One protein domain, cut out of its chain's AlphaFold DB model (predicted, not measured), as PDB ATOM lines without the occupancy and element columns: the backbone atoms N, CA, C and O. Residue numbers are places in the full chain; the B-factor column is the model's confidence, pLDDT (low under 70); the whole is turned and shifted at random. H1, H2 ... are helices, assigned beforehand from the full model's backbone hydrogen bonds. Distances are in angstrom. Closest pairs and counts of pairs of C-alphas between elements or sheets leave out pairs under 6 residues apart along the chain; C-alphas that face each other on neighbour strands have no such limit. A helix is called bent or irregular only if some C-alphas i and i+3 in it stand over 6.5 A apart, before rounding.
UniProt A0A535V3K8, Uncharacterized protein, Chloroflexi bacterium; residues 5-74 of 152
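AT A GLANCE: This is residues 5 to 74 of the 152 residues of an uncharacterized protein of Chloroflexi bacterium (UniProt A0A535V3K8). The two longest helices, H3 and H4, make an open V, and H2 sits in its opening as the core helix, packing on both arms and on H1, which folds back along H2 as a helical hairpin. The loop at residues 50 to 55 sticks out beyond the corner of the V. The printed part has 70 residues, with four named helices in the order H1, H2, H3, H4 and no named strand, so the class is all helix. The whole is compact, with a radius of gyration of the C-alphas of 12.7 A, and its C-alphas span 35 by 28 by 23 A.

HOW THE PARTS SIT: Start at residues 5 to 11, helix H1, which touches H2, residues 15 to 25. Their closest C-alphas, of Phe 6 and Ala 18, are 4.7 A apart, and this hairpin runs opposite ways at a shallow tilt of 17 degrees. H2 is the hub, touching three helices. Go on to H3, residues 33 to 47: it touches H2 at a steep tilt of 53 degrees, opposite ways, with the C-alphas of Ala 16 and Lys 41 closest at 5.9 A. H1 and H3 are apart. Last comes H4, residues 58 to 74, which touches H2 with residues 59 to 63 alone. The closest C-alphas there are those of Pro 15 and Glu 59, 6.3 A apart; the two helices run the same way at a shallow tilt of 33 degrees, only just short of steep. H3 and H4 only just touch, with 3 pairs of C-alphas within 8 A, the closest being Leu 44 and Glu 59 at 6.7 A. H1 and H4 are close but not clearly touching: the C-alphas of Leu 10 and Pro 63 are 7.0 A apart. In H1 and H2 every O i to N i+4 pair is within hydrogen-bond range; in H3 9 of 11 are, and in H4 5 of 13, beside 10 of 14 O i to N i+3 pairs.

IN THESE COORDINATES: Find C-alpha 5 at (-25.179, -11.614, 34.424); from there H1 runs 9.9 A to C-alpha 11. H2 runs 15.2 A from Pro 15 to Gly 25. Look for C-alpha 33 at (-30.580, -5.904, 23.452), where H3 begins its 20.4 A to Glu 47. H4 runs 24.9 A from Met 58 to C-alpha 74 at (-15.789, 2.300, 46.785). It has a kink of 35 degrees near residue 65 and is only just irregular, with C-alphas 60 and 63 6.7 A apart.

THE WHOLE: The two C-alphas farthest apart, of Gln 49 and Glu 74, are 36.9 A apart. The printed part has no cut. The link from H1 to H2 is tight; those from H2 to H3 and from H3 to H4 are short. Mean pLDDT of the printed part is 90.1, and no printed residue is under 70.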
ATOM      1  N   ARG A   5     -25.102 -11.362  35.865       90.19
ATOM      2  CA  ARG A   5     -25.179 -11.614  34.424       90.19
ATOM      3  C   ARG A   5     -23.883 -11.279  33.682       90.19
ATOM      4  O   ARG A   5     -23.494 -12.051  32.817       90.19
ATOM      5  N   PHE A   6     -23.221 -10.173  34.018       90.31
ATOM      6  CA  PHE A   6     -21.976  -9.752  33.370       90.31
ATOM      7  C   PHE A   6     -20.879 -10.810  33.549       90.31
ATOM      8  O   PHE A   6     -20.273 -11.250  32.576       90.31
ATOM      9  N   HIS A   7     -20.688 -11.288  34.781       89.12
ATOM     10  CA  HIS A   7     -19.683 -12.311  35.078       89.12
ATOM     11  C   HIS A   7     -19.988 -13.654  34.410       89.12
ATOM     12  O   HIS A   7     -19.071 -14.298  33.909       89.12
ATOM     13  N   LEU A   8     -21.262 -14.059  34.366       93.00
ATOM     14  CA  LEU A   8     -21.673 -15.275  33.660       93.00
ATOM     15  C   LEU A   8     -21.399 -15.169  32.156       93.00
ATOM     16  O   LEU A   8     -20.817 -16.074  31.573       93.00
ATOM     17  N   GLU A   9     -21.750 -14.043  31.535       93.88
ATOM     18  CA  GLU A   9     -21.512 -13.824  30.105       93.88
ATOM     19  C   GLU A   9     -20.015 -13.808  29.765       93.88
ATOM     20  O   GLU A   9     -19.626 -14.321  28.717       93.88
ATOM     21  N   LEU A  10     -19.162 -13.290  30.654       91.94
ATOM     22  CA  LEU A  10     -17.710 -13.404  30.507       91.94
ATOM     23  C   LEU A  10     -17.213 -14.847  30.645       91.94
ATOM     24  O   LEU A  10     -16.433 -15.293  29.809       91.94
ATOM     25  N   ALA A  11     -17.676 -15.582  31.661       92.06
ATOM     26  CA  ALA A  11     -17.286 -16.976  31.883       92.06
ATOM     27  C   ALA A  11     -17.699 -17.896  30.719       92.06
ATOM     28  O   ALA A  11     -17.010 -18.862  30.411       92.06
ATOM     29  N   GLU A  12     -18.794 -17.565  30.033       94.25
ATOM     30  CA  GLU A  12     -19.277 -18.263  28.838       94.25
ATOM     31  C   GLU A  12     -18.577 -17.828  27.534       94.25
ATOM     32  O   GLU A  12     -18.974 -18.270  26.454       94.25
ATOM     33  N   GLY A  13     -17.581 -16.935  27.591       92.44
ATOM     34  CA  GLY A  13     -16.880 -16.442  26.402       92.44
ATOM     35  C   GLY A  13     -17.746 -15.544  25.510       92.44
ATOM     36  O   GLY A  13     -17.613 -15.561  24.287       92.44
ATOM     37  N   LYS A  14     -18.665 -14.764  26.099       93.50
ATOM     38  CA  LYS A  14     -19.601 -13.874  25.385       93.50
ATOM     39  C   LYS A  14     -19.304 -12.387  25.664       93.50
ATOM     40  O   LYS A  14     -20.165 -11.686  26.208       93.50
ATOM     41  N   PRO A  15     -18.151 -11.844  25.231       91.56
ATOM     42  CA  PRO A  15     -17.730 -10.475  25.551       91.56
ATOM     43  C   PRO A  15     -18.712  -9.401  25.059       91.56
ATOM     44  O   PRO A  15     -19.077  -8.506  25.814       91.56
ATOM     45  N   ALA A  16     -19.259  -9.531  23.844       92.50
ATOM     46  CA  ALA A  16     -20.285  -8.605  23.344       92.50
ATOM     47  C   ALA A  16     -21.557  -8.604  24.216       92.50
ATOM     48  O   ALA A  16     -22.207  -7.579  24.396       92.50
ATOM     49  N   SER A  17     -21.932  -9.758  24.773       93.75
ATOM     50  CA  SER A  17     -23.084  -9.849  25.673       93.75
ATOM     51  C   SER A  17     -22.814  -9.147  27.001       93.75
ATOM     52  O   SER A  17     -23.660  -8.363  27.440       93.75
ATOM     53  N   ALA A  18     -21.628  -9.382  27.570       92.94
ATOM     54  CA  ALA A  18     -21.172  -8.748  28.800       92.94
ATOM     55  C   ALA A  18     -21.140  -7.218  28.659       92.94
ATOM     56  O   ALA A  18     -21.751  -6.512  29.461       92.94
ATOM     57  N   LEU A  19     -20.557  -6.701  27.575       91.31
ATOM     58  CA  LEU A  19     -20.507  -5.261  27.313       91.31
ATOM     59  C   LEU A  19     -21.910  -4.640  27.155       91.31
ATOM     60  O   LEU A  19     -22.160  -3.546  27.650       91.31
ATOM     61  N   ILE A  20     -22.886  -5.341  26.561       92.56
ATOM     62  CA  ILE A  20     -24.277  -4.840  26.521       92.56
ATOM     63  C   ILE A  20     -24.899  -4.790  27.914       92.56
ATOM     64  O   ILE A  20     -25.680  -3.884  28.203       92.56
ATOM     65  N   THR A  21     -24.594  -5.767  28.768       91.44
ATOM     66  CA  THR A  21     -25.058  -5.763  30.159       91.44
ATOM     67  C   THR A  21     -24.521  -4.537  30.900       91.44
ATOM     68  O   THR A  21     -25.291  -3.898  31.613       91.44
ATOM     69  N   PHE A  22     -23.264  -4.160  30.659       87.44
ATOM     70  CA  PHE A  22     -22.667  -2.930  31.183       87.44
ATOM     71  C   PHE A  22     -23.341  -1.663  30.625       87.44
ATOM     72  O   PHE A  22     -23.923  -0.897  31.387       87.44
ATOM     73  N   ILE A  23     -23.393  -1.500  29.294       87.75
ATOM     74  CA  ILE A  23     -24.006  -0.337  28.612       87.75
ATOM     75  C   ILE A  23     -25.440  -0.082  29.094       87.75
ATOM     76  O   ILE A  23     -25.864   1.063  29.250       87.75
ATOM     77  N   LYS A  24     -26.213  -1.153  29.305       86.75
ATOM     78  CA  LYS A  24     -27.583  -1.049  29.813       86.75
ATOM     79  C   LYS A  24     -27.655  -0.769  31.307       86.75
ATOM     80  O   LYS A  24     -28.581  -0.075  31.715       86.75
ATOM     81  N   GLY A  25     -26.732  -1.316  32.097       82.88
ATOM     82  CA  GLY A  25     -26.648  -1.062  33.536       82.88
ATOM     83  C   GLY A  25     -26.444   0.419  33.843       82.88
ATOM     84  O   GLY A  25     -27.124   0.948  34.716       82.88
ATOM     85  N   ASP A  26     -25.621   1.088  33.038       75.69
ATOM     86  CA  ASP A  26     -25.281   2.508  33.209       75.69
ATOM     87  C   ASP A  26     -26.156   3.445  32.358       75.69
ATOM     88  O   ASP A  26     -25.874   4.631  32.206       75.69
ATOM     89  N   ASN A  27     -27.239   2.914  31.776       77.12
ATOM     90  CA  ASN A  27     -28.193   3.658  30.949       77.12
ATOM     91  C   ASN A  27     -27.539   4.452  29.793       77.12
ATOM     92  O   ASN A  27     -28.029   5.504  29.378       77.12
ATOM     93  N   LEU A  28     -26.439   3.928  29.243       78.56
ATOM     94  CA  LEU A  28     -25.693   4.532  28.133       78.56
ATOM     95  C   LEU A  28     -26.365   4.291  26.772       78.56
ATOM     96  O   LEU A  28     -26.014   4.917  25.775       78.56
ATOM     97  N   SER A  29     -27.345   3.385  26.702       83.06
ATOM     98  CA  SER A  29     -28.141   3.150  25.495       83.06
ATOM     99  C   SER A  29     -29.575   2.750  25.815       83.06
ATOM    100  O   SER A  29     -29.829   1.870  26.637       83.06
ATOM    101  N   ARG A  30     -30.521   3.328  25.065       85.88
ATOM    102  CA  ARG A  30     -31.948   2.963  25.097       85.88
ATOM    103  C   ARG A  30     -32.306   1.823  24.137       85.88
ATOM    104  O   ARG A  30     -33.449   1.374  24.122       85.88
ATOM    105  N   LEU A  31     -31.361   1.349  23.321       89.00
ATOM    106  CA  LEU A  31     -31.660   0.355  22.290       89.00
ATOM    107  C   LEU A  31     -31.988  -1.027  22.896       89.00
ATOM    108  O   LEU A  31     -31.398  -1.452  23.900       89.00
ATOM    109  N   PRO A  32     -32.915  -1.792  22.290       92.38
ATOM    110  CA  PRO A  32     -33.170  -3.170  22.686       92.38
ATOM    111  C   PRO A  32     -31.925  -4.053  22.538       92.38
ATOM    112  O   PRO A  32     -31.115  -3.888  21.628       92.38
ATOM    113  N   ARG A  33     -31.776  -5.043  23.425       92.44
ATOM    114  CA  ARG A  33     -30.580  -5.904  23.452       92.44
ATOM    115  C   ARG A  33     -30.407  -6.717  22.166       92.44
ATOM    116  O   ARG A  33     -29.280  -6.913  21.726       92.44
ATOM    117  N   TRP A  34     -31.513  -7.172  21.580       93.12
ATOM    118  CA  TRP A  34     -31.506  -7.938  20.334       93.12
ATOM    119  C   TRP A  34     -30.950  -7.129  19.155       93.12
ATOM    120  O   TRP A  34     -30.373  -7.720  18.251       93.12
ATOM    121  N   LEU A  35     -31.060  -5.796  19.200       93.31
ATOM    122  CA  LEU A  35     -30.487  -4.902  18.198       93.31
ATOM    123  C   LEU A  35     -29.010  -4.598  18.491       93.31
ATOM    124  O   LEU A  35     -28.186  -4.602  17.583       93.31
ATOM    125  N   LEU A  36     -28.655  -4.389  19.763       93.06
ATOM    126  CA  LEU A  36     -27.275  -4.104  20.171       93.06
ATOM    127  C   LEU A  36     -26.318  -5.276  19.922       93.06
ATOM    128  O   LEU A  36     -25.171  -5.060  19.549       93.06
ATOM    129  N   LEU A  37     -26.772  -6.514  20.123       94.56
ATOM    130  CA  LEU A  37     -25.918  -7.698  20.021       94.56
ATOM    131  C   LEU A  37     -25.258  -7.894  18.645       94.56
ATOM    132  O   LEU A  37     -24.032  -8.031  18.617       94.56
ATOM    133  N   PRO A  38     -25.994  -7.915  17.517       95.06
ATOM    134  CA  PRO A  38     -25.370  -8.048  16.203       95.06
ATOM    135  C   PRO A  38     -24.483  -6.843  15.861       95.06
ATOM    136  O   PRO A  38     -23.382  -7.040  15.353       95.06
ATOM    137  N   LEU A  39     -24.908  -5.622  16.207       93.19
ATOM    138  CA  LEU A  39     -24.130  -4.401  15.964       93.19
ATOM    139  C   LEU A  39     -22.781  -4.433  16.683       93.19
ATOM    140  O   LEU A  39     -21.746  -4.144  16.086       93.19
ATOM    141  N   LEU A  40     -22.785  -4.826  17.955       93.12
ATOM    142  CA  LEU A  40     -21.578  -4.848  18.765       93.12
ATOM    143  C   LEU A  40     -20.634  -5.983  18.362       93.12
ATOM    144  O   LEU A  40     -19.426  -5.782  18.326       93.12
ATOM    145  N   LYS A  41     -21.163  -7.158  17.994       93.75
ATOM    146  CA  LYS A  41     -20.340  -8.238  17.422       93.75
ATOM    147  C   LYS A  41     -19.637  -7.788  16.144       93.75
ATOM    148  O   LYS A  41     -18.440  -8.012  16.006       93.75
ATOM    149  N   TRP A  42     -20.374  -7.145  15.239       94.38
ATOM    150  CA  TRP A  42     -19.807  -6.606  14.006       94.38
ATOM    151  C   TRP A  42     -18.742  -5.540  14.291       94.38
ATOM    152  O   TRP A  42     -17.666  -5.583  13.702       94.38
ATOM    153  N   TYR A  43     -19.003  -4.635  15.238       92.88
ATOM    154  CA  TYR A  43     -18.035  -3.629  15.672       92.88
ATOM    155  C   TYR A  43     -16.738  -4.262  16.196       92.88
ATOM    156  O   TYR A  43     -15.674  -3.934  15.682       92.88
ATOM    157  N   LEU A  44     -16.815  -5.211  17.138       92.19
ATOM    158  CA  LEU A  44     -15.632  -5.879  17.703       92.19
ATOM    159  C   LEU A  44     -14.840  -6.661  16.644       92.19
ATOM    160  O   LEU A  44     -13.616  -6.731  16.701       92.19
ATOM    161  N   GLN A  45     -15.519  -7.252  15.656       91.50
ATOM    162  CA  GLN A  45     -14.848  -7.914  14.534       91.50
ATOM    163  C   GLN A  45     -14.137  -6.919  13.619       91.50
ATOM    164  O   GLN A  45     -13.008  -7.171  13.198       91.50
ATOM    165  N   LYS A  46     -14.794  -5.800  13.304       92.56
ATOM    166  CA  LYS A  46     -14.244  -4.762  12.434       92.56
ATOM    167  C   LYS A  46     -13.078  -4.034  13.092       92.56
ATOM    168  O   LYS A  46     -12.085  -3.777  12.424       92.56
ATOM    169  N   GLU A  47     -13.178  -3.751  14.387       92.56
ATOM    170  CA  GLU A  47     -12.130  -3.092  15.165       92.56
ATOM    171  C   GLU A  47     -10.796  -3.829  15.028       92.56
ATOM    172  O   GLU A  47      -9.795  -3.204  14.700       92.56
ATOM    173  N   LYS A  48     -10.789  -5.162  15.168       88.62
ATOM    174  CA  LYS A  48      -9.574  -5.987  15.042       88.62
ATOM    175  C   LYS A  48      -8.829  -5.804  13.718       88.62
ATOM    176  O   LYS A  48      -7.636  -6.072  13.660       88.62
ATOM    177  N   GLN A  49      -9.519  -5.370  12.664       89.38
ATOM    178  CA  GLN A  49      -8.934  -5.124  11.341       89.38
ATOM    179  C   GLN A  49      -8.341  -3.715  11.210       89.38
ATOM    180  O   GLN A  49      -7.637  -3.437  10.244       89.38
ATOM    181  N   THR A  50      -8.652  -2.821  12.149       87.75
ATOM    182  CA  THR A  50      -8.241  -1.411  12.142       87.75
ATOM    183  C   THR A  50      -7.220  -1.064  13.224       87.75
ATOM    184  O   THR A  50      -6.769   0.075  13.261       87.75
ATOM    185  N   LEU A  51      -6.872  -2.014  14.098       88.50
ATOM    186  CA  LEU A  51      -5.909  -1.805  15.181       88.50
ATOM    187  C   LEU A  51      -4.495  -1.591  14.629       88.50
ATOM    188  O   LEU A  51      -4.025  -2.340  13.768       88.50
ATOM    189  N   GLY A  52      -3.810  -0.583  15.158       89.62
ATOM    190  CA  GLY A  52      -2.380  -0.387  14.974       89.62
ATOM    191  C   GLY A  52      -1.538  -1.355  15.822       89.62
ATOM    192  O   GLY A  52      -2.064  -2.054  16.688       89.62
ATOM    193  N   PRO A  53      -0.206  -1.382  15.621       84.19
ATOM    194  CA  PRO A  53       0.692  -2.335  16.288       84.19
ATOM    195  C   PRO A  53       0.680  -2.298  17.824       84.19
ATOM    196  O   PRO A  53       1.019  -3.295  18.451       84.19
ATOM    197  N   ASN A  54       0.307  -1.161  18.417       89.19
ATOM    198  CA  ASN A  54       0.306  -0.946  19.867       89.19
ATOM    199  C   ASN A  54      -1.108  -0.847  20.461       89.19
ATOM    200  O   ASN A  54      -1.244  -0.564  21.651       89.19
ATOM    201  N   ASP A  55      -2.151  -1.047  19.654       89.12
ATOM    202  CA  ASP A  55      -3.521  -0.916  20.133       89.12
ATOM    203  C   ASP A  55      -3.974  -2.202  20.831       89.12
ATOM    204  O   ASP A  55      -3.692  -3.320  20.392       89.12
ATOM    205  N   VAL A  56      -4.725  -2.043  21.920       90.81
ATOM    206  CA  VAL A  56      -5.347  -3.163  22.631       90.81
ATOM    207  C   VAL A  56      -6.777  -3.334  22.111       90.81
ATOM    208  O   VAL A  56      -7.541  -2.369  22.145       90.81
ATOM    209  N   PRO A  57      -7.184  -4.534  21.651       92.38
ATOM    210  CA  PRO A  57      -8.550  -4.760  21.182       92.38
ATOM    211  C   PRO A  57      -9.560  -4.532  22.310       92.38
ATOM    212  O   PRO A  57      -9.352  -5.019  23.426       92.38
ATOM    213  N   MET A  58     -10.704  -3.905  22.013       91.50
ATOM    214  CA  MET A  58     -11.770  -3.669  22.998       91.50
ATOM    215  C   MET A  58     -12.205  -4.963  23.678       91.50
ATOM    216  O   MET A  58     -12.467  -4.992  24.876       91.50
ATOM    217  N   GLU A  59     -12.234  -6.068  22.932       91.88
ATOM    218  CA  GLU A  59     -12.591  -7.379  23.472       91.88
ATOM    219  C   GLU A  59     -11.705  -7.811  24.653       91.88
ATOM    220  O   GLU A  59     -12.213  -8.411  25.601       91.88
ATOM    221  N   ALA A  60     -10.414  -7.461  24.636       92.38
ATOM    222  CA  ALA A  60      -9.491  -7.744  25.735       92.38
ATOM    223  C   ALA A  60      -9.693  -6.810  26.941       92.38
ATOM    224  O   ALA A  60      -9.309  -7.162  28.055       92.38
ATOM    225  N   LEU A  61     -10.320  -5.648  26.735       92.44
ATOM    226  CA  LEU A  61     -10.622  -4.672  27.781       92.44
ATOM    227  C   LEU A  61     -11.954  -4.960  28.486       92.44
ATOM    228  O   LEU A  61     -12.089  -4.672  29.665       92.44
ATOM    229  N   ILE A  62     -12.937  -5.585  27.829       92.88
ATOM    230  CA  ILE A  62     -14.255  -5.857  28.445       92.88
ATOM    231  C   ILE A  62     -14.153  -6.560  29.819       92.88
ATOM    232  O   ILE A  62     -14.864  -6.155  30.740       92.88
ATOM    233  N   PRO A  63     -13.275  -7.560  30.041       91.56
ATOM    234  CA  PRO A  63     -13.131  -8.176  31.360       91.56
ATOM    235  C   PRO A  63     -12.672  -7.215  32.465       91.56
ATOM    236  O   PRO A  63     -12.960  -7.470  33.638       91.56
ATOM    237  N   THR A  64     -11.973  -6.125  32.128       91.75
ATOM    238  CA  THR A  64     -11.483  -5.147  33.109       91.75
ATOM    239  C   THR A  64     -12.586  -4.226  33.617       91.75
ATOM    240  O   THR A  64     -12.447  -3.709  34.723       91.75
ATOM    241  N   GLN A  65     -13.737  -4.144  32.933       89.25
ATOM    242  CA  GLN A  65     -14.909  -3.394  33.416       89.25
ATOM    243  C   GLN A  65     -15.407  -3.881  34.779       89.25
ATOM    244  O   GLN A  65     -16.131  -3.181  35.492       89.25
ATOM    245  N   ARG A  66     -14.985  -5.089  35.184       85.75
ATOM    246  CA  ARG A  66     -15.242  -5.582  36.530       85.75
ATOM    247  C   ARG A  66     -14.615  -4.727  37.637       85.75
ATOM    248  O   ARG A  66     -15.062  -4.783  38.779       85.75
ATOM    249  N   PHE A  67     -13.586  -3.958  37.324       90.12
ATOM    250  CA  PHE A  67     -12.951  -3.066  38.281       90.12
ATOM    251  C   PHE A  67     -13.695  -1.730  38.371       90.12
ATOM    252  O   PHE A  67     -13.864  -1.225  39.475       90.12
ATOM    253  N   ASP A  68     -14.274  -1.242  37.271       88.00
ATOM    254  CA  ASP A  68     -15.027   0.022  37.244       88.00
ATOM    255  C   ASP A  68     -16.181   0.023  38.252       88.00
ATOM    256  O   ASP A  68     -16.351   0.941  39.045       88.00
ATOM    257  N   GLY A  69     -16.961  -1.056  38.290       83.31
ATOM    258  CA  GLY A  69     -18.076  -1.156  39.241       83.31
ATOM    259  C   GLY A  69     -17.664  -1.429  40.693       83.31
ATOM    260  O   GLY A  69     -18.489  -1.212  41.580       83.31
ATOM    261  N   LEU A  70     -16.434  -1.898  40.943       87.62
ATOM    262  CA  LEU A  70     -15.869  -1.940  42.297       87.62
ATOM    263  C   LEU A  70     -15.475  -0.530  42.732       87.62
ATOM    264  O   LEU A  70     -15.884  -0.115  43.810       87.62
ATOM    265  N   LEU A  71     -14.798   0.219  41.857       89.56
ATOM    266  CA  LEU A  71     -14.444   1.618  42.093       89.56
ATOM    267  C   LEU A  71     -15.687   2.476  42.337       89.56
ATOM    268  O   LEU A  71     -15.736   3.197  43.320       89.56
ATOM    269  N   VAL A  72     -16.738   2.346  41.523       87.19
ATOM    270  CA  VAL A  72     -18.001   3.075  41.752       87.19
ATOM    271  C   VAL A  72     -18.588   2.774  43.132       87.19
ATOM    272  O   VAL A  72     -19.130   3.667  43.771       87.19
ATOM    273  N   LYS A  73     -18.486   1.525  43.605       87.62
ATOM    274  CA  LYS A  73     -18.962   1.152  44.942       87.62
ATOM    275  C   LYS A  73     -18.065   1.719  46.046       87.62
ATOM    276  O   LYS A  73     -18.575   2.088  47.092       87.62
ATOM    277  N   GLU A  74     -16.756   1.739  45.837       90.75
ATOM    278  CA  GLU A  74     -15.789   2.300  46.785       90.75
ATOM    279  C   GLU A  74     -15.928   3.822  46.913       90.75
ATOM    280  O   GLU A  74     -15.811   4.362  48.007       90.75
TER     281      GLU A  74